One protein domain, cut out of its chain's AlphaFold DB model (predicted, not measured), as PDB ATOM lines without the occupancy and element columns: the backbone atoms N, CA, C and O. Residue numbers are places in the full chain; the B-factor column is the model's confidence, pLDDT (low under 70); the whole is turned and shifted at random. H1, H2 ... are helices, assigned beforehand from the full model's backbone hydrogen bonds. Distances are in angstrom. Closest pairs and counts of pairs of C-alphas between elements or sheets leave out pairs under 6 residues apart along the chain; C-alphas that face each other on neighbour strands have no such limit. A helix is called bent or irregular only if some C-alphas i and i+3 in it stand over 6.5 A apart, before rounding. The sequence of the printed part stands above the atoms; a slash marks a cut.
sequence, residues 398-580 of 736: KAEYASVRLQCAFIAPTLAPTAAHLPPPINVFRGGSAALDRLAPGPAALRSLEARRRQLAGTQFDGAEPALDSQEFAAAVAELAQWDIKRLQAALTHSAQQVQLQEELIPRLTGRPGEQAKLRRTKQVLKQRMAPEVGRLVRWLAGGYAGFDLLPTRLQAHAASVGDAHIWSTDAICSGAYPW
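Overview. This is residues 398 to 580 of the 736 residues of the protein "Tcr1 transposon ORF2" of Micractinium conductrix (UniProt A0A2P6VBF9). A long helical hairpin, H5 running out and bent H6 running back, makes the long axis of this elongated model. Near H5's beginning, H1 stands on it nearly at a right angle with H4 beside H1; short H7 packs on H6b and H8 on H5. The 183 printed residues have eight named helices, H1 to H8 in order, and no named strand: all helix. It is loose, radius of gyration of the C-alphas 19.8 A, spans 69 by 39 by 27 A.

Arrangement. Start at H5, residues 471 to 508. H6, residues 513 to 541, is one helix by its hydrogen bonds but bent: C-alphas 529 and 532 are 6.5 A apart. Arm H6a, residues 513 to 529, forms a hairpin with H5, touching its residues 495 to 506 alone, opposite ways at a shallow tilt of 12 degrees; closest C-alphas Ile 506 and Gln 516, 5.7 A. Arm H6b, residues 532 to 541, touches H5, closest C-alphas Ile 485 and Leu 537, 6.0 A. H1, residues 398 to 411, touches H5 with residues 398 to 403 alone, about perpendicular at 87 degrees; closest C-alphas Ala 399 and Leu 480, 4.3 A. Closest C-alphas of further touching pairs are Tyr 401 and Leu 456, 5.6 A, for H1 and H4, residues 443 to 460; Asn 427 and Arg 536, 6.0 A, for H6b and H2, residues 425 to 428; Leu 541 and Ala 559, 5.4 A, for H6b and H7, residues 553 to 560; Ala 496 and Cys 574, 4.4 A, for H5 and H8, residues 570 to 574. H3, residues 433 to 436, is close but not clearly touching H2, closest C-alphas Ile 426 and Ser 433, 6.9 A. H4 and H6a are apart. Every O i to N i+4 pair is within hydrogen-bond range in H1, H4, H6a, H6b and H8; H5 has 32 of 34, H7 has 1 of 4 beside 3 of 5 O i to N i+3 pairs, and H2 and H3 are too short for an O i to N i+4 pair.

Along the chain. Find C-alpha 471 at (61.323, 142.477, 92.588); H5 runs 56.1 A to C-alpha 508 at (88.847, 95.089, 104.535), only just irregular, C-alphas 504 and 507 being 6.53 A apart. H4 spans 25.8 A, H6a 24.5 A and H1 20.0 A.

Size, cuts and confidence. The C-alphas farthest apart, of Gly 463 and Gly 511, are 69.5 A apart. The printed part has no cut; H1 to H2 and H6 to H7 are long links. Fifty printed residues are under pLDDT 70, among them 429 to 445 and 501 to 519.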
ATOM      1  N   LYS A 398      62.707 130.850  83.917       84.31
ATOM      2  CA  LYS A 398      62.941 132.036  84.749       84.31
ATOM      3  C   LYS A 398      64.282 132.000  85.506       84.31
ATOM      4  O   LYS A 398      64.982 133.012  85.553       84.31
ATOM      5  N   ALA A 399      64.713 130.837  85.996       85.50
ATOM      6  CA  ALA A 399      66.068 130.631  86.520       85.50
ATOM      7  C   ALA A 399      67.142 130.720  85.415       85.50
ATOM      8  O   ALA A 399      68.225 131.267  85.638       85.50
ATOM      9  N   GLU A 400      66.850 130.209  84.213       85.94
ATOM     10  CA  GLU A 400      67.714 130.314  83.029       85.94
ATOM     11  C   GLU A 400      67.879 131.780  82.628       85.94
ATOM     12  O   GLU A 400      69.005 132.237  82.429       85.94
ATOM     13  N   TYR A 401      66.778 132.539  82.605       88.62
ATOM     14  CA  TYR A 401      66.801 133.983  82.391       88.62
ATOM     15  C   TYR A 401      67.722 134.678  83.399       88.62
ATOM     16  O   TYR A 401      68.628 135.404  82.985       88.62
ATOM     17  N   ALA A 402      67.550 134.419  84.702       87.38
ATOM     18  CA  ALA A 402      68.393 135.009  85.740       87.38
ATOM     19  C   ALA A 402      69.875 134.663  85.535       87.38
ATOM     20  O   ALA A 402      70.730 135.543  85.599       87.38
ATOM     21  N   SER A 403      70.188 133.404  85.218       86.50
ATOM     22  CA  SER A 403      71.561 132.956  84.974       86.50
ATOM     23  C   SER A 403      72.197 133.678  83.781       86.50
ATOM     24  O   SER A 403      73.277 134.250  83.924       86.50
ATOM     25  N   VAL A 404      71.517 133.724  82.632       83.25
ATOM     26  CA  VAL A 404      72.018 134.390  81.415       83.25
ATOM     27  C   VAL A 404      72.127 135.906  81.620       83.25
ATOM     28  O   VAL A 404      73.094 136.527  81.171       83.25
ATOM     29  N   ARG A 405      71.176 136.516  82.338       85.88
ATOM     30  CA  ARG A 405      71.181 137.948  82.667       85.88
ATOM     31  C   ARG A 405      72.354 138.322  83.573       85.88
ATOM     32  O   ARG A 405      73.035 139.306  83.286       85.88
ATOM     33  N   LEU A 406      72.627 137.522  84.605       84.19
ATOM     34  CA  LEU A 406      73.776 137.698  85.498       84.19
ATOM     35  C   LEU A 406      75.104 137.515  84.753       84.19
ATOM     36  O   LEU A 406      76.018 138.312  84.937       84.19
ATOM     37  N   GLN A 407      75.203 136.524  83.861       81.00
ATOM     38  CA  GLN A 407      76.392 136.338  83.020       81.00
ATOM     39  C   GLN A 407      76.662 137.571  82.151       81.00
ATOM     40  O   GLN A 407      77.781 138.078  82.152       81.00
ATOM     41  N   CYS A 408      75.641 138.101  81.467       78.31
ATOM     42  CA  CYS A 408      75.779 139.326  80.674       78.31
ATOM     43  C   CYS A 408      76.239 140.515  81.535       78.31
ATOM     44  O   CYS A 408      77.121 141.260  81.116       78.31
ATOM     45  N   ALA A 409      75.685 140.666  82.745       78.06
ATOM     46  CA  ALA A 409      76.040 141.746  83.668       78.06
ATOM     47  C   ALA A 409      77.495 141.657  84.166       78.06
ATOM     48  O   ALA A 409      78.165 142.680  84.275       78.06
ATOM     49  N   PHE A 410      78.010 140.449  84.427       77.56
ATOM     50  CA  PHE A 410      79.401 140.258  84.858       77.56
ATOM     51  C   PHE A 410      80.421 140.362  83.716       77.56
ATOM     52  O   PHE A 410      81.566 140.725  83.968       77.56
ATOM     53  N   ILE A 411      80.024 140.057  82.475       73.44
ATOM     54  CA  ILE A 411      80.893 140.152  81.291       73.44
ATOM     55  C   ILE A 411      80.971 141.593  80.761       73.44
ATOM     56  O   ILE A 411      82.033 142.023  80.315       73.44
ATOM     57  N   ALA A 412      79.867 142.346  80.813       70.25
ATOM     58  CA  ALA A 412      79.774 143.729  80.343       70.25
ATOM     59  C   ALA A 412      79.226 144.654  81.458       70.25
ATOM     60  O   ALA A 412      78.038 144.989  81.461       70.25
ATOM     61  N   PRO A 413      80.083 145.100  82.401       61.28
ATOM     62  CA  PRO A 413      79.651 145.850  83.584       61.28
ATOM     63  C   PRO A 413      79.050 147.233  83.290       61.28
ATOM     64  O   PRO A 413      78.383 147.800  84.149       61.28
ATOM     65  N   THR A 414      79.222 147.773  82.078       57.00
ATOM     66  CA  THR A 414      78.628 149.051  81.638       57.00
ATOM     67  C   THR A 414      77.093 149.042  81.585       57.00
ATOM     68  O   THR A 414      76.488 150.086  81.357       57.00
ATOM     69  N   LEU A 415      76.459 147.884  81.812       52.91
ATOM     70  CA  LEU A 415      75.008 147.665  81.830       52.91
ATOM     71  C   LEU A 415      74.431 147.376  83.234       52.91
ATOM     72  O   LEU A 415      73.226 147.146  83.348       52.91
ATOM     73  N   ALA A 416      75.252 147.353  84.290       54.38
ATOM     74  CA  ALA A 416      74.809 147.056  85.653       54.38
ATOM     75  C   ALA A 416      74.716 148.345  86.496       54.38
ATOM     76  O   ALA A 416      75.714 149.056  86.616       54.38
ATOM     77  N   PRO A 417      73.560 148.671  87.107       53.25
ATOM     78  CA  PRO A 417      73.498 149.762  88.067       53.25
ATOM     79  C   PRO A 417      74.334 149.392  89.299       53.25
ATOM     80  O   PRO A 417      74.243 148.280  89.817       53.25
ATOM     81  N   THR A 418      75.123 150.343  89.798       55.25
ATOM     82  CA  THR A 418      75.997 150.217  90.981       55.25
ATOM     83  C   THR A 418      75.265 149.843  92.280       55.25
ATOM     84  O   THR A 418      75.924 149.547  93.272       55.25
ATOM     85  N   ALA A 419      73.926 149.833  92.285       55.25
ATOM     86  CA  ALA A 419      73.078 149.600  93.454       55.25
ATOM     87  C   ALA A 419      72.514 148.166  93.590       55.25
ATOM     88  O   ALA A 419      71.933 147.846  94.624       55.25
ATOM     89  N   ALA A 420      72.656 147.287  92.589       63.31
ATOM     90  CA  ALA A 420      72.072 145.943  92.664       63.31
ATOM     91  C   ALA A 420      72.961 144.971  93.470       63.31
ATOM     92  O   ALA A 420      74.092 144.675  93.079       63.31
ATOM     93  N   HIS A 421      72.436 144.417  94.567       78.69
ATOM     94  CA  HIS A 421      73.088 143.359  95.353       78.69
ATOM     95  C   HIS A 421      73.046 142.013  94.604       78.69
ATOM     96  O   HIS A 421      72.221 141.149  94.888       78.69
ATOM     97  N   LEU A 422      73.894 141.835  93.592       82.06
ATOM     98  CA  LEU A 422      73.920 140.622  92.766       82.06
ATOM     99  C   LEU A 422      74.575 139.428  93.495       82.06
ATOM    100  O   LEU A 422      75.479 139.622  94.311       82.06
ATOM    101  N   PRO A 423      74.177 138.177  93.185       82.69
ATOM    102  CA  PRO A 423      74.833 136.988  93.726       82.69
ATOM    103  C   PRO A 423      76.305 136.896  93.281       82.69
ATOM    104  O   PRO A 423      76.662 137.405  92.218       82.69
ATOM    105  N   PRO A 424      77.178 136.201  94.035       77.69
ATOM    106  CA  PRO A 424      78.596 136.097  93.699       77.69
ATOM    107  C   PRO A 424      78.840 135.527  92.284       77.69
ATOM    108  O   PRO A 424      78.271 134.480  91.957       77.69
ATOM    109  N   PRO A 425      79.751 136.105  91.469       72.12
ATOM    110  CA  PRO A 425      80.028 135.635  90.104       72.12
ATOM    111  C   PRO A 425      80.390 134.145  90.027       72.12
ATOM    112  O   PRO A 425      79.975 133.432  89.117       72.12
ATOM    113  N   ILE A 426      81.107 133.640  91.035       68.94
ATOM    114  CA  ILE A 426      81.515 132.230  91.141       68.94
ATOM    115  C   ILE A 426      80.338 131.246  91.286       68.94
ATOM    116  O   ILE A 426      80.492 130.055  91.017       68.94
ATOM    117  N   ASN A 427      79.160 131.723  91.693       72.06
ATOM    118  CA  ASN A 427      77.945 130.911  91.745       72.06
ATOM    119  C   ASN A 427      77.257 130.835  90.375       72.06
ATOM    120  O   ASN A 427      76.587 129.847  90.077       72.06
ATOM    121  N   VAL A 428      77.453 131.856  89.536       71.56
ATOM    122  CA  VAL A 428      76.834 132.001  88.212       71.56
ATOM    123  C   VAL A 428      77.674 131.338  87.122       71.56
ATOM    124  O   VAL A 428      77.130 130.722  86.201       71.56
ATOM    125  N   PHE A 429      78.998 131.407  87.240       66.19
ATOM    126  CA  PHE A 429      79.915 130.777  86.306       66.19
ATOM    127  C   PHE A 429      80.427 129.435  86.836       66.19
ATOM    128  O   PHE A 429      81.140 129.347  87.835       66.19
ATOM    129  N   ARG A 430      80.057 128.352  86.150       57.28
ATOM    130  CA  ARG A 430      80.451 126.988  86.522       57.28
ATOM    131  C   ARG A 430      81.945 126.781  86.220       57.28
ATOM    132  O   ARG A 430      82.346 126.935  85.074       57.28
ATOM    133  N   GLY A 431      82.754 126.396  87.219       48.56
ATOM    134  CA  GLY A 431      84.156 125.984  86.998       48.56
ATOM    135  C   GLY A 431      85.210 126.389  88.043       48.56
ATOM    136  O   GLY A 431      86.388 126.123  87.825       48.56
ATOM    137  N   GLY A 432      84.830 126.990  89.177       46.31
ATOM    138  CA  GLY A 432      85.787 127.406  90.220       46.31
ATOM    139  C   GLY A 432      86.535 128.704  89.877       46.31
ATOM    140  O   GLY A 432      86.280 129.318  88.845       46.31
ATOM    141  N   SER A 433      87.452 129.154  90.743       39.94
ATOM    142  CA  SER A 433      88.134 130.455  90.580       39.94
ATOM    143  C   SER A 433      88.973 130.554  89.298       39.94
ATOM    144  O   SER A 433      89.022 131.618  88.697       39.94
ATOM    145  N   ALA A 434      89.539 129.445  88.810       43.84
ATOM    146  CA  ALA A 434      90.304 129.389  87.555       43.84
ATOM    147  C   ALA A 434      89.440 129.470  86.276       43.84
ATOM    148  O   ALA A 434      89.974 129.468  85.161       43.84
ATOM    149  N   ALA A 435      88.109 129.492  86.416       46.62
ATOM    150  CA  ALA A 435      87.198 129.793  85.320       46.62
ATOM    151  C   ALA A 435      87.026 131.308  85.128       46.62
ATOM    152  O   ALA A 435      86.846 131.715  83.986       46.62
ATOM    153  N   LEU A 436      87.150 132.136  86.182       47.16
ATOM    154  CA  LEU A 436      86.977 133.602  86.104       47.16
ATOM    155  C   LEU A 436      87.883 134.258  85.053       47.16
ATOM    156  O   LEU A 436      87.411 135.081  84.277       47.16
ATOM    157  N   ASP A 437      89.131 133.809  84.937       48.78
ATOM    158  CA  ASP A 437      90.085 134.368  83.968       48.78
ATOM    159  C   ASP A 437      89.847 133.886  82.523       48.78
ATOM    160  O   ASP A 437      90.363 134.464  81.569       48.78
ATOM    161  N   ARG A 438      89.034 132.837  82.331       52.94
ATOM    162  CA  ARG A 438      88.626 132.314  81.011       52.94
ATOM    163  C   ARG A 438      87.250 132.820  80.560       52.94
ATOM    164  O   ARG A 438      86.755 132.388  79.521       52.94
ATOM    165  N   LEU A 439      86.632 133.715  81.332       50.47
ATOM    166  CA  LEU A 439      85.223 134.109  81.220       50.47
ATOM    167  C   LEU A 439      84.969 135.467  80.566       50.47
ATOM    168  O   LEU A 439      83.867 135.990  80.689       50.47
ATOM    169  N   ALA A 440      85.917 136.011  79.808       54.00
ATOM    170  CA  ALA A 440      85.567 136.971  78.766       54.00
ATOM    171  C   ALA A 440      85.209 136.178  77.495       54.00
ATOM    172  O   ALA A 440      86.110 135.834  76.723       54.00
ATOM    173  N   PRO A 441      83.933 135.807  77.258       57.16
ATOM    174  CA  PRO A 441      83.554 135.237  75.981       57.16
ATOM    175  C   PRO A 441      83.944 136.208  74.869       57.16
ATOM    176  O   PRO A 441      83.724 137.414  74.974       57.16
ATOM    177  N   GLY A 442      84.495 135.679  73.775       61.50
ATOM    178  CA  GLY A 442      84.703 136.482  72.576       61.50
ATOM    179  C   GLY A 442      83.384 137.127  72.109       61.50
ATOM    180  O   GLY A 442      82.301 136.642  72.458       61.50
ATOM    181  N   PRO A 443      83.431 138.172  71.262       67.69
ATOM    182  CA  PRO A 443      82.252 138.952  70.866       67.69
ATOM    183  C   PRO A 443      81.067 138.114  70.352       67.69
ATOM    184  O   PRO A 443      79.913 138.512  70.481       67.69
ATOM    185  N   ALA A 444      81.333 136.940  69.771       69.75
ATOM    186  CA  ALA A 444      80.309 136.012  69.292       69.75
ATOM    187  C   ALA A 444      79.515 135.322  70.417       69.75
ATOM    188  O   ALA A 444      78.301 135.173  70.300       69.75
ATOM    189  N   ALA A 445      80.174 134.931  71.507       66.50
ATOM    190  CA  ALA A 445      79.512 134.266  72.625       66.50
ATOM    191  C   ALA A 445      78.691 135.260  73.466       66.50
ATOM    192  O   ALA A 445      77.588 134.916  73.886       66.50
ATOM    193  N   LEU A 446      79.142 136.516  73.596       73.56
ATOM    194  CA  LEU A 446      78.327 137.584  74.189       73.56
ATOM    195  C   LEU A 446      77.042 137.833  73.379       73.56
ATOM    196  O   LEU A 446      75.955 137.827  73.949       73.56
ATOM    197  N   ARG A 447      77.135 137.936  72.044       77.69
ATOM    198  CA  ARG A 447      75.951 138.076  71.171       77.69
ATOM    199  C   ARG A 447      74.960 136.919  71.325       77.69
ATOM    200  O   ARG A 447      73.752 137.141  71.318       77.69
ATOM    201  N   SER A 448      75.458 135.690  71.478       76.62
ATOM    202  CA  SER A 448      74.613 134.511  71.702       76.62
ATOM    203  C   SER A 448      73.898 134.557  73.057       76.62
ATOM    204  O   SER A 448      72.714 134.229  73.133       76.62
ATOM    205  N   LEU A 449      74.593 134.978  74.121       78.44
ATOM    206  CA  LEU A 449      74.003 135.149  75.453       78.44
ATOM    207  C   LEU A 449      72.953 136.265  75.455       78.44
ATOM    208  O   LEU A 449      71.854 136.077  75.969       78.44
ATOM    209  N   GLU A 450      73.237 137.396  74.809       82.62
ATOM    210  CA  GLU A 450      72.293 138.507  74.673       82.62
ATOM    211  C   GLU A 450      71.039 138.125  73.877       82.62
ATOM    212  O   GLU A 450      69.934 138.543  74.237       82.62
ATOM    213  N   ALA A 451      71.185 137.322  72.818       83.50
ATOM    214  CA  ALA A 451      70.061 136.800  72.043       83.50
ATOM    215  C   ALA A 451      69.183 135.862  72.889       83.50
ATOM    216  O   ALA A 451      67.962 136.032  72.927       83.50
ATOM    217  N   ARG A 452      69.800 134.932  73.635       85.31
ATOM    218  CA  ARG A 452      69.081 134.024  74.542       85.31
ATOM    219  C   ARG A 452      68.388 134.779  75.678       85.31
ATOM    220  O   ARG A 452      67.240 134.477  75.989       85.31
ATOM    221  N   ARG A 453      69.035 135.806  76.240       86.94
ATOM    222  CA  ARG A 453      68.455 136.712  77.246       86.94
ATOM    223  C   ARG A 453      67.184 137.384  76.731       86.94
ATOM    224  O   ARG A 453      66.174 137.337  77.421       86.94
ATOM    225  N   ARG A 454      67.215 137.979  75.529       85.12
ATOM    226  CA  ARG A 454      66.043 138.648  74.926       85.12
ATOM    227  C   ARG A 454      64.899 137.669  74.662       85.12
ATOM    228  O   ARG A 454      63.749 137.998  74.927       85.12
ATOM    229  N   GLN A 455      65.219 136.466  74.183       86.62
ATOM    230  CA  GLN A 455      64.233 135.405  73.973       86.62
ATOM    231  C   GLN A 455      63.547 135.004  75.288       86.62
ATOM    232  O   GLN A 455      62.322 134.943  75.357       86.62
ATOM    233  N   LEU A 456      64.329 134.740  76.338       86.06
ATOM    234  CA  LEU A 456      63.794 134.374  77.648       86.06
ATOM    235  C   LEU A 456      63.011 135.537  78.277       86.06
ATOM    236  O   LEU A 456      61.917 135.319  78.785       86.06
ATOM    237  N   ALA A 457      63.492 136.777  78.156       85.12
ATOM    238  CA  ALA A 457      62.781 137.958  78.646       85.12
ATOM    239  C   ALA A 457      61.382 138.101  78.021       85.12
ATOM    240  O   ALA A 457      60.407 138.259  78.746       85.12
ATOM    241  N   GLY A 458      61.267 137.965  76.693       81.62
ATOM    242  CA  GLY A 458      59.985 138.078  75.986       81.62
ATOM    243  C   GLY A 458      59.018 136.905  76.193       81.62
ATOM    244  O   GLY A 458      57.872 136.992  75.773       81.62
ATOM    245  N   THR A 459      59.468 135.807  76.810       81.00
ATOM    246  CA  THR A 459      58.613 134.643  77.121       81.00
ATOM    247  C   THR A 459      58.236 134.549  78.592       81.00
ATOM    248  O   THR A 459      57.245 133.902  78.910       81.00
ATOM    249  N   GLN A 460      59.035 135.135  79.487       84.06
ATOM    250  CA  GLN A 460      58.846 135.031  80.937       84.06
ATOM    251  C   GLN A 460      58.235 136.288  81.563       84.06
ATOM    252  O   GLN A 460      57.783 136.229  82.704       84.06
ATOM    253  N   PHE A 461      58.229 137.410  80.842       82.75
ATOM    254  CA  PHE A 461      57.713 138.687  81.324       82.75
ATOM    255  C   PHE A 461      56.842 139.337  80.244       82.75
ATOM    256  O   PHE A 461      57.130 139.199  79.053       82.75
ATOM    257  N   ASP A 462      55.795 140.054  80.660       70.88
ATOM    258  CA  ASP A 462      54.777 140.672  79.795       70.88
ATOM    259  C   ASP A 462      55.311 141.916  79.049       70.88
ATOM    260  O   ASP A 462      54.825 143.035  79.194       70.88
ATOM    261  N   GLY A 463      56.360 141.732  78.242       63.97
ATOM    262  CA  GLY A 463      56.856 142.706  77.264       63.97
ATOM    263  C   GLY A 463      57.901 143.715  77.755       63.97
ATOM    264  O   GLY A 463      58.558 144.332  76.917       63.97
ATOM    265  N   ALA A 464      58.124 143.856  79.066       71.31
ATOM    266  CA  ALA A 464      59.184 144.701  79.626       71.31
ATOM    267  C   ALA A 464      60.217 143.859  80.389       71.31
ATOM    268  O   ALA A 464      59.873 143.093  81.285       71.31
ATOM    269  N   GLU A 465      61.497 143.988  80.029       81.19
ATOM    270  CA  GLU A 465      62.571 143.264  80.709       81.19
ATOM    271  C   GLU A 465      62.817 143.842  82.117       81.19
ATOM    272  O   GLU A 465      63.076 145.043  82.232       81.19
ATOM    273  N   PRO A 466      62.798 143.013  83.178       83.31
ATOM    274  CA  PRO A 466      63.009 143.483  84.544       83.31
ATOM    275  C   PRO A 466      64.360 144.184  84.754       83.31
ATOM    276  O   PRO A 466      65.412 143.702  84.310       83.31
ATOM    277  N   ALA A 467      64.342 145.293  85.495       83.12
ATOM    278  CA  ALA A 467      65.553 145.954  85.974       83.12
ATOM    279  C   ALA A 467      66.293 145.071  87.000       83.12
ATOM    280  O   ALA A 467      65.688 144.220  87.652       83.12
ATOM    281  N   LEU A 468      67.611 145.245  87.148       82.25
ATOM    282  CA  LEU A 468      68.438 144.394  88.028       82.25
ATOM    283  C   LEU A 468      68.152 144.587  89.530       82.25
ATOM    284  O   LEU A 468      68.558 143.760  90.340       82.25
ATOM    285  N   ASP A 469      67.456 145.657  89.894       80.62
ATOM    286  CA  ASP A 469      66.971 146.005  91.231       80.62
ATOM    287  C   ASP A 469      65.464 145.739  91.419       80.62
ATOM    288  O   ASP A 469      64.922 145.969  92.498       80.62
ATOM    289  N   SER A 470      64.778 145.225  90.390       86.06
ATOM    290  CA  SER A 470      63.345 144.918  90.448       86.06
ATOM    291  C   SER A 470      63.032 143.673  91.284       86.06
ATOM    292  O   SER A 470      63.827 142.730  91.383       86.06
ATOM    293  N   GLN A 471      61.816 143.629  91.834       85.25
ATOM    294  CA  GLN A 471      61.323 142.477  92.588       85.25
ATOM    295  C   GLN A 471      61.139 141.244  91.684       85.25
ATOM    296  O   GLN A 471      61.368 140.112  92.113       85.25
ATOM    297  N   GLU A 472      60.796 141.445  90.412       86.62
ATOM    298  CA  GLU A 472      60.644 140.392  89.410       86.62
ATOM    299  C   GLU A 472      61.982 139.714  89.088       86.62
ATOM    300  O   GLU A 472      62.041 138.484  88.965       86.62
ATOM    301  N   PHE A 473      63.068 140.494  88.998       88.12
ATOM    302  CA  PHE A 473      64.416 139.951  88.840       88.12
ATOM    303  C   PHE A 473      64.886 139.241  90.112       88.12
ATOM    304  O   PHE A 473      65.393 138.122  90.023       88.12
ATOM    305  N   ALA A 474      64.646 139.823  91.291       88.50
ATOM    306  CA  ALA A 474      64.929 139.175  92.571       88.50
ATOM    307  C   ALA A 474      64.222 137.810  92.692       88.50
ATOM    308  O   ALA A 474      64.838 136.827  93.101       88.50
ATOM    309  N   ALA A 475      62.965 137.699  92.250       88.56
ATOM    310  CA  ALA A 475      62.238 136.428  92.220       88.56
ATOM    311  C   ALA A 475      62.865 135.403  91.256       88.56
ATOM    312  O   ALA A 475      62.900 134.212  91.557       88.56
ATOM    313  N   ALA A 476      63.384 135.847  90.108       89.06
ATOM    314  CA  ALA A 476      64.081 134.971  89.164       89.06
ATOM    315  C   ALA A 476      65.439 134.480  89.708       89.06
ATOM    316  O   ALA A 476      65.819 133.325  89.504       89.06
ATOM    317  N   VAL A 477      66.155 135.337  90.443       89.75
ATOM    318  CA  VAL A 477      67.403 134.985  91.139       89.75
ATOM    319  C   VAL A 477      67.135 134.000  92.282       89.75
ATOM    320  O   VAL A 477      67.900 133.051  92.451       89.75
ATOM    321  N   ALA A 478      66.034 134.164  93.022       89.75
ATOM    322  CA  ALA A 478      65.608 133.231  94.066       89.75
ATOM    323  C   ALA A 478      65.335 131.823  93.507       89.75
ATOM    324  O   ALA A 478      65.768 130.825  94.082       89.75
ATOM    325  N   GLU A 479      64.681 131.733  92.347       89.69
ATOM    326  CA  GLU A 479      64.412 130.458  91.673       89.69
ATOM    327  C   GLU A 479      65.705 129.770  91.201       89.69
ATOM    328  O   GLU A 479      65.877 128.561  91.382       89.69
ATOM    329  N   LEU A 480      66.658 130.548  90.671       89.62
ATOM    330  CA  LEU A 480      67.997 130.063  90.328       89.62
ATOM    331  C   LEU A 480      68.750 129.541  91.561       89.62
ATOM    332  O   LEU A 480      69.321 128.449  91.515       89.62
ATOM    333  N   ALA A 481      68.732 130.302  92.655       89.38
ATOM    334  CA  ALA A 481      69.371 129.936  93.913       89.38
ATOM    335  C   ALA A 481      68.774 128.645  94.488       89.38
ATOM    336  O   ALA A 481      69.506 127.711  94.810       89.38
ATOM    337  N   GLN A 482      67.445 128.544  94.553       88.62
ATOM    338  CA  GLN A 482      66.744 127.367  95.064       88.62
ATOM    339  C   GLN A 482      67.045 126.111  94.236       88.62
ATOM    340  O   GLN A 482      67.271 125.033  94.798       88.62
ATOM    341  N   TRP A 483      67.069 126.244  92.907       85.75
ATOM    342  CA  TRP A 483      67.426 125.153  92.007       85.75
ATOM    343  C   TRP A 483      68.871 124.684  92.237       85.75
ATOM    344  O   TRP A 483      69.117 123.481  92.373       85.75
ATOM    345  N   ASP A 484      69.827 125.615  92.335       83.38
ATOM    346  CA  ASP A 484      71.248 125.277  92.478       83.38
ATOM    347  C   ASP A 484      71.571 124.729  93.877       83.38
ATOM    348  O   ASP A 484      72.327 123.766  93.981       83.38
ATOM    349  N   ILE A 485      70.943 125.252  94.940       87.38
ATOM    350  CA  ILE A 485      71.047 124.724  96.315       87.38
ATOM    351  C   ILE A 485      70.601 123.261  96.359       87.38
ATOM    352  O   ILE A 485      71.353 122.405  96.824       87.38
ATOM    353  N   LYS A 486      69.412 122.947  95.825       82.44
ATOM    354  CA  LYS A 486      68.878 121.575  95.815       82.44
ATOM    355  C   LYS A 486      69.795 120.618  95.049       82.44
ATOM    356  O   LYS A 486      70.029 119.492  95.484       82.44
ATOM    357  N   ARG A 487      70.336 121.072  93.915       81.62
ATOM    358  CA  ARG A 487      71.294 120.307  93.110       81.62
ATOM    359  C   ARG A 487      72.599 120.051  93.869       81.62
ATOM    360  O   ARG A 487      73.099 118.931  93.838       81.62
ATOM    361  N   LEU A 488      73.152 121.075  94.521       81.88
ATOM    362  CA  LEU A 488      74.401 120.987  95.283       81.88
ATOM    363  C   LEU A 488      74.255 120.070  96.504       81.88
ATOM    364  O   LEU A 488      75.123 119.233  96.715       81.88
ATOM    365  N   GLN A 489      73.152 120.167  97.254       82.56
ATOM    366  CA  GLN A 489      72.861 119.275  98.386       82.56
ATOM    367  C   GLN A 489      72.828 117.806  97.946       82.56
ATOM    368  O   GLN A 489      73.533 116.979  98.513       82.56
ATOM    369  N   ALA A 490      72.095 117.488  96.873       70.56
ATOM    370  CA  ALA A 490      72.021 116.124  96.349       70.56
ATOM    371  C   ALA A 490      73.385 115.596  95.859       70.56
ATOM    372  O   ALA A 490      73.749 114.455  96.146       70.56
ATOM    373  N   ALA A 491      74.153 116.427  95.143       71.06
ATOM    374  CA  ALA A 491      75.481 116.059  94.652       71.06
ATOM    375  C   ALA A 491      76.464 115.789  95.805       71.06
ATOM    376  O   ALA A 491      77.158 114.771  95.799       71.06
ATOM    377  N   LEU A 492      76.476 116.660  96.818       79.75
ATOM    378  CA  LEU A 492      77.351 116.539  97.981       79.75
ATOM    379  C   LEU A 492      76.995 115.331  98.853       79.75
ATOM    380  O   LEU A 492      77.909 114.611  99.251       79.75
ATOM    381  N   THR A 493      75.707 115.060  99.096       75.38
ATOM    382  CA  THR A 493      75.261 113.851  99.813       75.38
ATOM    383  C   THR A 493      75.736 112.584  99.100       75.38
ATOM    384  O   THR A 493      76.315 111.698  99.723       75.38
ATOM    385  N   HIS A 494      75.581 112.518  97.774       66.88
ATOM    386  CA  HIS A 494      76.038 111.369  96.994       66.88
ATOM    387  C   HIS A 494      77.567 111.193  97.044       66.88
ATOM    388  O   HIS A 494      78.065 110.089  97.263       66.88
ATOM    389  N   SER A 495      78.341 112.271  96.880       70.94
ATOM    390  CA  SER A 495      79.805 112.194  96.974       70.94
ATOM    391  C   SER A 495      80.296 111.834  98.380       70.94
ATOM    392  O   SER A 495      81.274 111.100  98.506       70.94
ATOM    393  N   ALA A 496      79.608 112.277  99.433       71.38
ATOM    394  CA  ALA A 496      79.923 111.922 100.814       71.38
ATOM    395  C   ALA A 496      79.713 110.430 101.100       71.38
ATOM    396  O   ALA A 496      80.605 109.779 101.640       71.38
ATOM    397  N   GLN A 497      78.591 109.865 100.646       70.38
ATOM    398  CA  GLN A 497      78.309 108.427 100.750       70.38
ATOM    399  C   GLN A 497      79.379 107.582 100.041       70.38
ATOM    400  O   GLN A 497      79.797 106.537 100.543       70.38
ATOM    401  N   GLN A 498      79.892 108.052  98.898       59.34
ATOM    402  CA  GLN A 498      81.011 107.396  98.214       59.34
ATOM    403  C   GLN A 498      82.310 107.441  99.032       59.34
ATOM    404  O   GLN A 498      83.037 106.449  99.062       59.34
ATOM    405  N   VAL A 499      82.613 108.559  99.700       67.88
ATOM    406  CA  VAL A 499      83.786 108.672 100.583       67.88
ATOM    407  C   VAL A 499      83.668 107.718 101.777       67.88
ATOM    408  O   VAL A 499      84.633 107.014 102.070       67.88
ATOM    409  N   GLN A 500      82.497 107.633 102.411       70.19
ATOM    410  CA  GLN A 500      82.230 106.732 103.543       70.19
ATOM    411  C   GLN A 500      82.429 105.264 103.167       70.19
ATOM    412  O   GLN A 500      83.172 104.540 103.829       70.19
ATOM    413  N   LEU A 501      81.860 104.848 102.031       61.56
ATOM    414  CA  LEU A 501      82.047 103.500 101.500       61.56
ATOM    415  C   LEU A 501      83.535 103.181 101.280       61.56
ATOM    416  O   LEU A 501      84.008 102.092 101.604       61.56
ATOM    417  N   GLN A 502      84.301 104.133 100.742       60.00
ATOM    418  CA  GLN A 502      85.741 103.958 100.543       60.00
ATOM    419  C   GLN A 502      86.500 103.834 101.872       60.00
ATOM    420  O   GLN A 502      87.470 103.080 101.938       60.00
ATOM    421  N   GLU A 503      86.082 104.536 102.928       69.38
ATOM    422  CA  GLU A 503      86.684 104.438 104.265       69.38
ATOM    423  C   GLU A 503      86.444 103.080 104.922       69.38
ATOM    424  O   GLU A 503      87.388 102.509 105.470       69.38
ATOM    425  N   GLU A 504      85.248 102.513 104.774       67.62
ATOM    426  CA  GLU A 504      84.922 101.169 105.265       67.62
ATOM    427  C   GLU A 504      85.663 100.052 104.513       67.62
ATOM    428  O   GLU A 504      85.986  99.006 105.085       67.62
ATOM    429  N   LEU A 505      85.956 100.255 103.225       53.62
ATOM    430  CA  LEU A 505      86.627  99.265 102.379       53.62
ATOM    431  C   LEU A 505      88.143  99.186 102.615       53.62
ATOM    432  O   LEU A 505      88.715  98.103 102.502       53.62
ATOM    433  N   ILE A 506      88.806 100.295 102.968       67.19
ATOM    434  CA  ILE A 506      90.262 100.334 103.215       67.19
ATOM    435  C   ILE A 506      90.738  99.257 104.215       67.19
ATOM    436  O   ILE A 506      91.687  98.545 103.873       67.19
ATOM    437  N   PRO A 507      90.135  99.090 105.412       60.22
ATOM    438  CA  PRO A 507      90.564  98.069 106.369       60.22
ATOM    439  C   PRO A 507      90.223  96.633 105.939       60.22
ATOM    440  O   PRO A 507      90.898  95.711 106.383       60.22
ATOM    441  N   ARG A 508      89.234  96.422 105.053       65.25
ATOM    442  CA  ARG A 508      88.847  95.089 104.535       65.25
ATOM    443  C   ARG A 508      89.796  94.551 103.453       65.25
ATOM    444  O   ARG A 508      89.729  93.378 103.106       65.25
ATOM    445  N   LEU A 509      90.684  95.394 102.924       55.03
ATOM    446  CA  LEU A 509      91.682  95.048 101.902       55.03
ATOM    447  C   LEU A 509      93.036  94.644 102.511       55.03
ATOM    448  O   LEU A 509      94.101  94.998 101.991       55.03
ATOM    449  N   THR A 510      93.032  93.963 103.654       57.12
ATOM    450  CA  THR A 510      94.242  93.509 104.356       57.12
ATOM    451  C   THR A 510      95.075  92.591 103.453       57.12
ATOM    452  O   THR A 510      94.545  91.694 102.804       57.12
ATOM    453  N   GLY A 511      96.386  92.837 103.353       61.16
ATOM    454  CA  GLY A 511      97.288  92.085 102.462       61.16
ATOM    455  C   GLY A 511      97.365  92.586 101.010       61.16
ATOM    456  O   GLY A 511      98.145  92.044 100.231       61.16
ATOM    457  N   ARG A 512      96.623  93.643 100.629       64.06
ATOM    458  CA  ARG A 512      96.645  94.237  99.272       64.06
ATOM    459  C   ARG A 512      97.042  95.729  99.276       64.06
ATOM    460  O   ARG A 512      96.215  96.600  98.993       64.06
ATOM    461  N   PRO A 513      98.314  96.075  99.562       62.44
ATOM    462  CA  PRO A 513      98.741  97.463  99.792       62.44
ATOM    463  C   PRO A 513      98.602  98.374  98.559       62.44
ATOM    464  O   PRO A 513      98.316  99.565  98.693       62.44
ATOM    465  N   GLY A 514      98.746  97.824  97.347       58.12
ATOM    466  CA  GLY A 514      98.561  98.576  96.101       58.12
ATOM    467  C   GLY A 514      97.113  99.022  95.870       58.12
ATOM    468  O   GLY A 514      96.876 100.136  95.399       58.12
ATOM    469  N   GLU A 515      96.139  98.189  96.243       54.28
ATOM    470  CA  GLU A 515      94.709  98.508  96.146       54.28
ATOM    471  C   GLU A 515      94.300  99.524  97.220       54.28
ATOM    472  O   GLU A 515      93.637 100.513  96.904       54.28
ATOM    473  N   GLN A 516      94.806  99.376  98.451       58.75
ATOM    474  CA  GLN A 516      94.619 100.368  99.515       58.75
ATOM    475  C   GLN A 516      95.162 101.752  99.125       58.75
ATOM    476  O   GLN A 516      94.505 102.769  99.356       58.75
ATOM    477  N   ALA A 517      96.348 101.815  98.509       64.38
ATOM    478  CA  ALA A 517      96.948 103.074  98.069       64.38
ATOM    479  C   ALA A 517      96.126 103.756  96.960       64.38
ATOM    480  O   ALA A 517      95.925 104.972  97.001       64.38
ATOM    481  N   LYS A 518      95.611 102.987  95.992       62.88
ATOM    482  CA  LYS A 518      94.721 103.501  94.934       62.88
ATOM    483  C   LYS A 518      93.399 104.013  95.506       62.88
ATOM    484  O   LYS A 518      92.951 105.093  95.119       62.88
ATOM    485  N   LEU A 519      92.814 103.290  96.460       55.31
ATOM    486  CA  LEU A 519      91.562 103.676  97.106       55.31
ATOM    487  C   LEU A 519      91.728 104.957  97.937       55.31
ATOM    488  O   LEU A 519      90.942 105.888  97.790       55.31
ATOM    489  N   ARG A 520      92.819 105.072  98.711       74.00
ATOM    490  CA  ARG A 520      93.171 106.300  99.452       74.00
ATOM    491  C   ARG A 520      93.370 107.506  98.529       74.00
ATOM    492  O   ARG A 520      92.879 108.588  98.840       74.00
ATOM    493  N   ARG A 521      94.048 107.330  97.384       73.31
ATOM    494  CA  ARG A 521      94.213 108.398  96.377       73.31
ATOM    495  C   ARG A 521      92.872 108.820  95.778       73.31
ATOM    496  O   ARG A 521      92.605 110.012  95.686       73.31
ATOM    497  N   THR A 522      92.025 107.860  95.416       66.56
ATOM    498  CA  THR A 522      90.699 108.128  94.831       66.56
ATOM    499  C   THR A 522      89.800 108.879  95.813       66.56
ATOM    500  O   THR A 522      89.195 109.881  95.436       66.56
ATOM    501  N   LYS A 523      89.808 108.472  97.090       80.81
ATOM    502  CA  LYS A 523      89.132 109.175  98.183       80.81
ATOM    503  C   LYS A 523      89.585 110.626  98.298       80.81
ATOM    504  O   LYS A 523      88.760 111.534  98.332       80.81
ATOM    505  N   GLN A 524      90.898 110.858  98.305       83.25
ATOM    506  CA  GLN A 524      91.447 112.209  98.419       83.25
ATOM    507  C   GLN A 524      91.060 113.095  97.226       83.25
ATOM    508  O   GLN A 524      90.690 114.250  97.419       83.25
ATOM    509  N   VAL A 525      91.091 112.551  96.006       76.44
ATOM    510  CA  VAL A 525      90.672 113.268  94.790       76.44
ATOM    511  C   VAL A 525      89.183 113.621  94.838       76.44
ATOM    512  O   VAL A 525      88.806 114.722  94.441       76.44
ATOM    513  N   LEU A 526      88.331 112.724  95.342       73.19
ATOM    514  CA  LEU A 526      86.901 112.993  95.487       73.19
ATOM    515  C   LEU A 526      86.637 114.110  96.507       73.19
ATOM    516  O   LEU A 526      85.946 115.073  96.182       73.19
ATOM    517  N   LYS A 527      87.278 114.066  97.682       83.38
ATOM    518  CA  LYS A 527      87.178 115.137  98.694       83.38
ATOM    519  C   LYS A 527      87.668 116.489  98.156       83.38
ATOM    520  O   LYS A 527      87.038 117.518  98.394       83.38
ATOM    521  N   GLN A 528      88.740 116.496  97.360       84.25
ATOM    522  CA  GLN A 528      89.224 117.706  96.681       84.25
ATOM    523  C   GLN A 528      88.203 118.276  95.683       84.25
ATOM    524  O   GLN A 528      88.086 119.494  95.566       84.25
ATOM    525  N   ARG A 529      87.445 117.421  94.983       78.19
ATOM    526  CA  ARG A 529      86.380 117.847  94.057       78.19
ATOM    527  C   ARG A 529      85.137 118.375  94.772       78.19
ATOM    528  O   ARG A 529      84.491 119.269  94.239       78.19
ATOM    529  N   MET A 530      84.833 117.869  95.966       84.00
ATOM    530  CA  MET A 530      83.693 118.327  96.773       84.00
ATOM    531  C   MET A 530      83.907 119.731  97.351       84.00
ATOM    532  O   MET A 530      82.967 120.518  97.407       84.00
ATOM    533  N   ALA A 531      85.137 120.082  97.746       85.81
ATOM    534  CA  ALA A 531      85.455 121.371  98.374       85.81
ATOM    535  C   ALA A 531      84.907 122.621  97.636       85.81
ATOM    536  O   ALA A 531      84.263 123.454  98.281       85.81
ATOM    537  N   PRO A 532      85.083 122.786  96.307       81.38
ATOM    538  CA  PRO A 532      84.505 123.925  95.590       81.38
ATOM    539  C   PRO A 532      82.968 123.905  95.536       81.38
ATOM    540  O   PRO A 532      82.355 124.970  95.461       81.38
ATOM    541  N   GLU A 533      82.329 122.735  95.581       83.25
ATOM    542  CA  GLU A 533      80.864 122.618  95.590       83.25
ATOM    543  C   GLU A 533      80.272 122.973  96.957       83.25
ATOM    544  O   GLU A 533      79.292 123.718  97.013       83.25
ATOM    545  N   VAL A 534      80.921 122.546  98.048       87.81
ATOM    546  CA  VAL A 534      80.597 122.986  99.416       87.81
ATOM    547  C   VAL A 534      80.703 124.508  99.510       87.81
ATOM    548  O   VAL A 534      79.770 125.169  99.960       87.81
ATOM    549  N   GLY A 535      81.789 125.088  98.987       86.38
ATOM    550  CA  GLY A 535      81.979 126.539  98.972       86.38
ATOM    551  C   GLY A 535      80.900 127.299  98.189       86.38
ATOM    552  O   GLY A 535      80.511 128.395  98.590       86.38
ATOM    553  N   ARG A 536      80.381 126.734  97.090       85.06
ATOM    554  CA  ARG A 536      79.261 127.325  96.332       85.06
ATOM    555  C   ARG A 536      77.940 127.241  97.092       85.06
ATOM    556  O   ARG A 536      77.196 128.219  97.102       85.06
ATOM    557  N   LEU A 537      77.664 126.110  97.739       87.69
ATOM    558  CA  LEU A 537      76.462 125.928  98.556       87.69
ATOM    559  C   LEU A 537      76.440 126.920  99.726       87.69
ATOM    560  O   LEU A 537      75.460 127.638  99.903       87.69
ATOM    561  N   VAL A 538      77.556 127.029 100.450       88.75
ATOM    562  CA  VAL A 538      77.753 127.989 101.548       88.75
ATOM    563  C   VAL A 538      77.492 129.424 101.089       88.75
ATOM    564  O   VAL A 538      76.771 130.157 101.756       88.75
ATOM    565  N   ARG A 539      77.996 129.828  99.915       87.62
ATOM    566  CA  ARG A 539      77.770 131.181  99.368       87.62
ATOM    567  C   ARG A 539      76.313 131.453  99.000       87.62
ATOM    568  O   ARG A 539      75.865 132.582  99.151       87.62
ATOM    569  N   TRP A 540      75.585 130.457  98.493       89.00
ATOM    570  CA  TRP A 540      74.149 130.602  98.226       89.00
ATOM    571  C   TRP A 540      73.324 130.728  99.512       89.00
ATOM    572  O   TRP A 540      72.329 131.451  99.524       89.00
ATOM    573  N   LEU A 541      73.740 130.041 100.577       89.06
ATOM    574  CA  LEU A 541      73.059 130.028 101.872       89.06
ATOM    575  C   LEU A 541      73.451 131.203 102.785       89.06
ATOM    576  O   LEU A 541      72.662 131.569 103.647       89.06
ATOM    577  N   ALA A 542      74.617 131.827 102.582       86.88
ATOM    578  CA  ALA A 542      75.064 133.013 103.327       86.88
ATOM    579  C   ALA A 542      74.213 134.270 103.085       86.88
ATOM    580  O   ALA A 542      74.276 135.209 103.874       86.88
ATOM    581  N   GLY A 543      73.408 134.284 102.020       84.00
ATOM    582  CA  GLY A 543      72.505 135.387 101.704       84.00
ATOM    583  C   GLY A 543      73.214 136.672 101.272       84.00
ATOM    584  O   GLY A 543      74.331 136.639 100.757       84.00
ATOM    585  N   GLY A 544      72.521 137.808 101.406       82.69
ATOM    586  CA  GLY A 544      73.041 139.130 101.021       82.69
ATOM    587  C   GLY A 544      72.942 139.467  99.526       82.69
ATOM    588  O   GLY A 544      73.551 140.439  99.082       82.69
ATOM    589  N   TYR A 545      72.185 138.685  98.750       88.44
ATOM    590  CA  TYR A 545      71.891 138.942  97.337       88.44
ATOM    591  C   TYR A 545      70.391 139.149  97.098       88.44
ATOM    592  O   TYR A 545      69.545 138.644  97.839       88.44
ATOM    593  N   ALA A 546      70.061 139.866  96.026       84.06
ATOM    594  CA  ALA A 546      68.701 140.130  95.585       84.06
ATOM    595  C   ALA A 546      67.944 138.812  95.371       84.06
ATOM    596  O   ALA A 546      68.358 137.971  94.575       84.06
ATOM    597  N   GLY A 547      66.838 138.635  96.095       86.00
ATOM    598  CA  GLY A 547      66.025 137.418  96.047       86.00
ATOM    599  C   GLY A 547      66.282 136.417  97.171       86.00
ATOM    600  O   GLY A 547      65.535 135.447  97.275       86.00
ATOM    601  N   PHE A 548      67.270 136.635  98.046       89.44
ATOM    602  CA  PHE A 548      67.483 135.757  99.203       89.44
ATOM    603  C   PHE A 548      66.254 135.697 100.126       89.44
ATOM    604  O   PHE A 548      65.826 134.607 100.503       89.44
ATOM    605  N   ASP A 549      65.621 136.843 100.391       88.62
ATOM    606  CA  ASP A 549      64.424 136.940 101.243       88.62
ATOM    607  C   ASP A 549      63.192 136.239 100.642       88.62
ATOM    608  O   ASP A 549      62.212 135.982 101.340       88.62
ATOM    609  N   LEU A 550      63.245 135.892  99.350       90.31
ATOM    610  CA  LEU A 550      62.205 135.145  98.639       90.31
ATOM    611  C   LEU A 550      62.430 133.623  98.680       90.31
ATOM    612  O   LEU A 550      61.583 132.866  98.207       90.31
ATOM    613  N   LEU A 551      63.554 133.147  99.231       88.94
ATOM    614  CA  LEU A 551      63.787 131.717  99.426       88.94
ATOM    615  C   LEU A 551      62.880 131.141 100.525       88.94
ATOM    616  O   LEU A 551      62.472 131.859 101.431       88.94
ATOM    617  N   PRO A 552      62.606 129.826 100.538       88.62
ATOM    618  CA  PRO A 552      61.935 129.187 101.668       88.62
ATOM    619  C   PRO A 552      62.644 129.473 103.005       88.62
ATOM    620  O   PRO A 552      63.863 129.324 103.089       88.62
ATOM    621  N   THR A 553      61.892 129.773 104.070       84.44
ATOM    622  CA  THR A 553      62.420 130.138 105.407       84.44
ATOM    623  C   THR A 553      63.446 129.137 105.948       84.44
ATOM    624  O   THR A 553      64.435 129.526 106.561       84.44
ATOM    625  N   ARG A 554      63.268 127.842 105.652       82.25
ATOM    626  CA  ARG A 554      64.227 126.781 106.009       82.25
ATOM    627  C   ARG A 554      65.622 126.981 105.402       82.25
ATOM    628  O   ARG A 554      66.608 126.672 106.049       82.25
ATOM    629  N   LEU A 555      65.706 127.492 104.171       85.56
ATOM    630  CA  LEU A 555      66.983 127.757 103.510       85.56
ATOM    631  C   LEU A 555      67.615 129.037 104.049       85.56
ATOM    632  O   LEU A 555      68.824 129.072 104.250       85.56
ATOM    633  N   GLN A 556      66.791 130.045 104.343       85.56
ATOM    634  CA  GLN A 556      67.251 131.289 104.956       85.56
ATOM    635  C   GLN A 556      67.842 131.054 106.353       85.56
ATOM    636  O   GLN A 556      68.863 131.641 106.699       85.56
ATOM    637  N   ALA A 557      67.254 130.139 107.134       84.94
ATOM    638  CA  ALA A 557      67.716 129.799 108.481       84.94
ATOM    639  C   ALA A 557      69.169 129.285 108.527       84.94
ATOM    640  O   ALA A 557      69.842 129.434 109.547       84.94
ATOM    641  N   HIS A 558      69.689 128.725 107.427       84.94
ATOM    642  CA  HIS A 558      71.081 128.277 107.352       84.94
ATOM    643  C   HIS A 558      72.096 129.430 107.295       84.94
ATOM    644  O   HIS A 558      73.264 129.201 107.603       84.94
ATOM    645  N   ALA A 559      71.689 130.667 106.980       83.69
ATOM    646  CA  ALA A 559      72.598 131.821 106.939       83.69
ATOM    647  C   ALA A 559      73.333 132.056 108.270       83.69
ATOM    648  O   ALA A 559      74.475 132.507 108.278       83.69
ATOM    649  N   ALA A 560      72.708 131.695 109.395       80.25
ATOM    650  CA  ALA A 560      73.317 131.806 110.716       80.25
ATOM    651  C   ALA A 560      74.417 130.758 110.979       80.25
ATOM    652  O   ALA A 560      75.285 130.998 111.813       80.25
ATOM    653  N   SER A 561      74.399 129.607 110.290       80.81
ATOM    654  CA  SER A 561      75.329 128.493 110.549       80.81
ATOM    655  C   SER A 561      76.420 128.321 109.495       80.81
ATOM    656  O   SER A 561      77.421 127.667 109.766       80.81
ATOM    657  N   VAL A 562      76.280 128.914 108.307       82.75
ATOM    658  CA  VAL A 562      77.246 128.758 107.198       82.75
ATOM    659  C   VAL A 562      78.633 129.352 107.466       82.75
ATOM    660  O   VAL A 562      79.579 129.027 106.750       82.75
ATOM    661  N   GLY A 563      78.772 130.200 108.490       74.69
ATOM    662  CA  GLY A 563      80.064 130.692 108.980       74.69
ATOM    663  C   GLY A 563      80.829 129.685 109.848       74.69
ATOM    664  O   GLY A 563      82.013 129.890 110.110       74.69
ATOM    665  N   ASP A 564      80.184 128.597 110.277       80.19
ATOM    666  CA  ASP A 564      80.809 127.556 111.085       80.19
ATOM    667  C   ASP A 564      81.509 126.517 110.195       80.19
ATOM    668  O   ASP A 564      80.890 125.621 109.607       80.19
ATOM    669  N   ALA A 565      82.835 126.633 110.114       72.19
ATOM    670  CA  ALA A 565      83.679 125.723 109.348       72.19
ATOM    671  C   ALA A 565      83.653 124.276 109.877       72.19
ATOM    672  O   ALA A 565      83.971 123.355 109.122       72.19
ATOM    673  N   HIS A 566      83.259 124.045 111.135       74.62
ATOM    674  CA  HIS A 566      83.114 122.694 111.678       74.62
ATOM    675  C   HIS A 566      81.864 121.992 111.147       74.62
ATOM    676  O   HIS A 566      81.869 120.772 111.009       74.62
ATOM    677  N   ILE A 567      80.826 122.755 110.803       78.12
ATOM    678  CA  ILE A 567      79.564 122.234 110.270       78.12
ATOM    679  C   ILE A 567      79.637 122.126 108.741       78.12
ATOM    680  O   ILE A 567      79.251 121.114 108.162       78.12
ATOM    681  N   TRP A 568      80.181 123.144 108.073       83.88
ATOM    682  CA  TRP A 568      80.169 123.263 106.611       83.88
ATOM    683  C   TRP A 568      81.531 122.959 105.971       83.88
ATOM    684  O   TRP A 568      82.019 123.708 105.122       83.88
ATOM    685  N   SER A 569      82.148 121.837 106.354       87.44
ATOM    686  CA  SER A 569      83.372 121.322 105.724       87.44
ATOM    687  C   SER A 569      83.123 120.040 104.937       87.44
ATOM    688  O   SER A 569      82.231 119.251 105.249       87.44
ATOM    689  N   THR A 570      83.964 119.785 103.929       87.44
ATOM    690  CA  THR A 570      83.961 118.501 103.215       87.44
ATOM    691  C   THR A 570      84.126 117.325 104.177       87.44
ATOM    692  O   THR A 570      83.499 116.291 103.977       87.44
ATOM    693  N   ASP A 571      84.945 117.479 105.221       86.69
ATOM    694  CA  ASP A 571      85.195 116.426 106.205       86.69
ATOM    695  C   ASP A 571      83.960 116.127 107.060       86.69
ATOM    696  O   ASP A 571      83.619 114.957 107.214       86.69
ATOM    697  N   ALA A 572      83.253 117.157 107.535       81.25
ATOM    698  CA  ALA A 572      82.010 117.000 108.292       81.25
ATOM    699  C   ALA A 572      80.889 116.365 107.453       81.25
ATOM    700  O   ALA A 572      80.180 115.475 107.910       81.25
ATOM    701  N   ILE A 573      80.774 116.754 106.183       83.19
ATOM    702  CA  ILE A 573      79.787 116.156 105.278       83.19
ATOM    703  C   ILE A 573      80.151 114.687 104.998       83.19
ATOM    704  O   ILE A 573      79.285 113.814 105.015       83.19
ATOM    705  N   CYS A 574      81.439 114.378 104.800       82.44
ATOM    706  CA  CYS A 574      81.906 113.002 104.608       82.44
ATOM    707  C   CYS A 574      81.755 112.130 105.863       82.44
ATOM    708  O   CYS A 574      81.666 110.916 105.723       82.44
ATOM    709  N   SER A 575      81.679 112.692 107.073       78.38
ATOM    710  CA  SER A 575      81.399 111.916 108.291       78.38
ATOM    711  C   SER A 575      79.908 111.613 108.496       78.38
ATOM    712  O   SER A 575      79.554 110.925 109.449       78.38
ATOM    713  N   GLY A 576      79.039 112.070 107.586       70.88
ATOM    714  CA  GLY A 576      77.601 111.786 107.604       70.88
ATOM    715  C   GLY A 576      76.771 112.831 108.338       70.88
ATOM    716  O   GLY A 576      75.566 112.653 108.482       70.88
ATOM    717  N   ALA A 577      77.386 113.933 108.770       76.31
ATOM    718  CA  ALA A 577      76.659 115.094 109.250       76.31
ATOM    719  C   ALA A 577      76.236 115.945 108.044       76.31
ATOM    720  O   ALA A 577      77.073 116.602 107.430       76.31
ATOM    721  N   TYR A 578      74.946 115.934 107.696       81.88
ATOM    722  CA  TYR A 578      74.382 116.766 106.627       81.88
ATOM    723  C   TYR A 578      73.728 118.022 107.227       81.88
ATOM    724  O   TYR A 578      72.609 117.945 107.732       81.88
ATOM    725  N   PRO A 579      74.369 119.207 107.166       76.00
ATOM    726  CA  PRO A 579      73.883 120.419 107.844       76.00
ATOM    727  C   PRO A 579      72.522 120.933 107.361       76.00
ATOM    728  O   PRO A 579      71.889 121.763 108.015       76.00
ATOM    729  N   TRP A 580      72.094 120.472 106.187       78.44
ATOM    730  CA  TRP A 580      70.830 120.820 105.546       78.44
ATOM    731  C   TRP A 580      69.680 119.853 105.872       78.44
ATOM    732  O   TRP A 580      68.558 120.072 105.418       78.44
TER     733      TRP A 580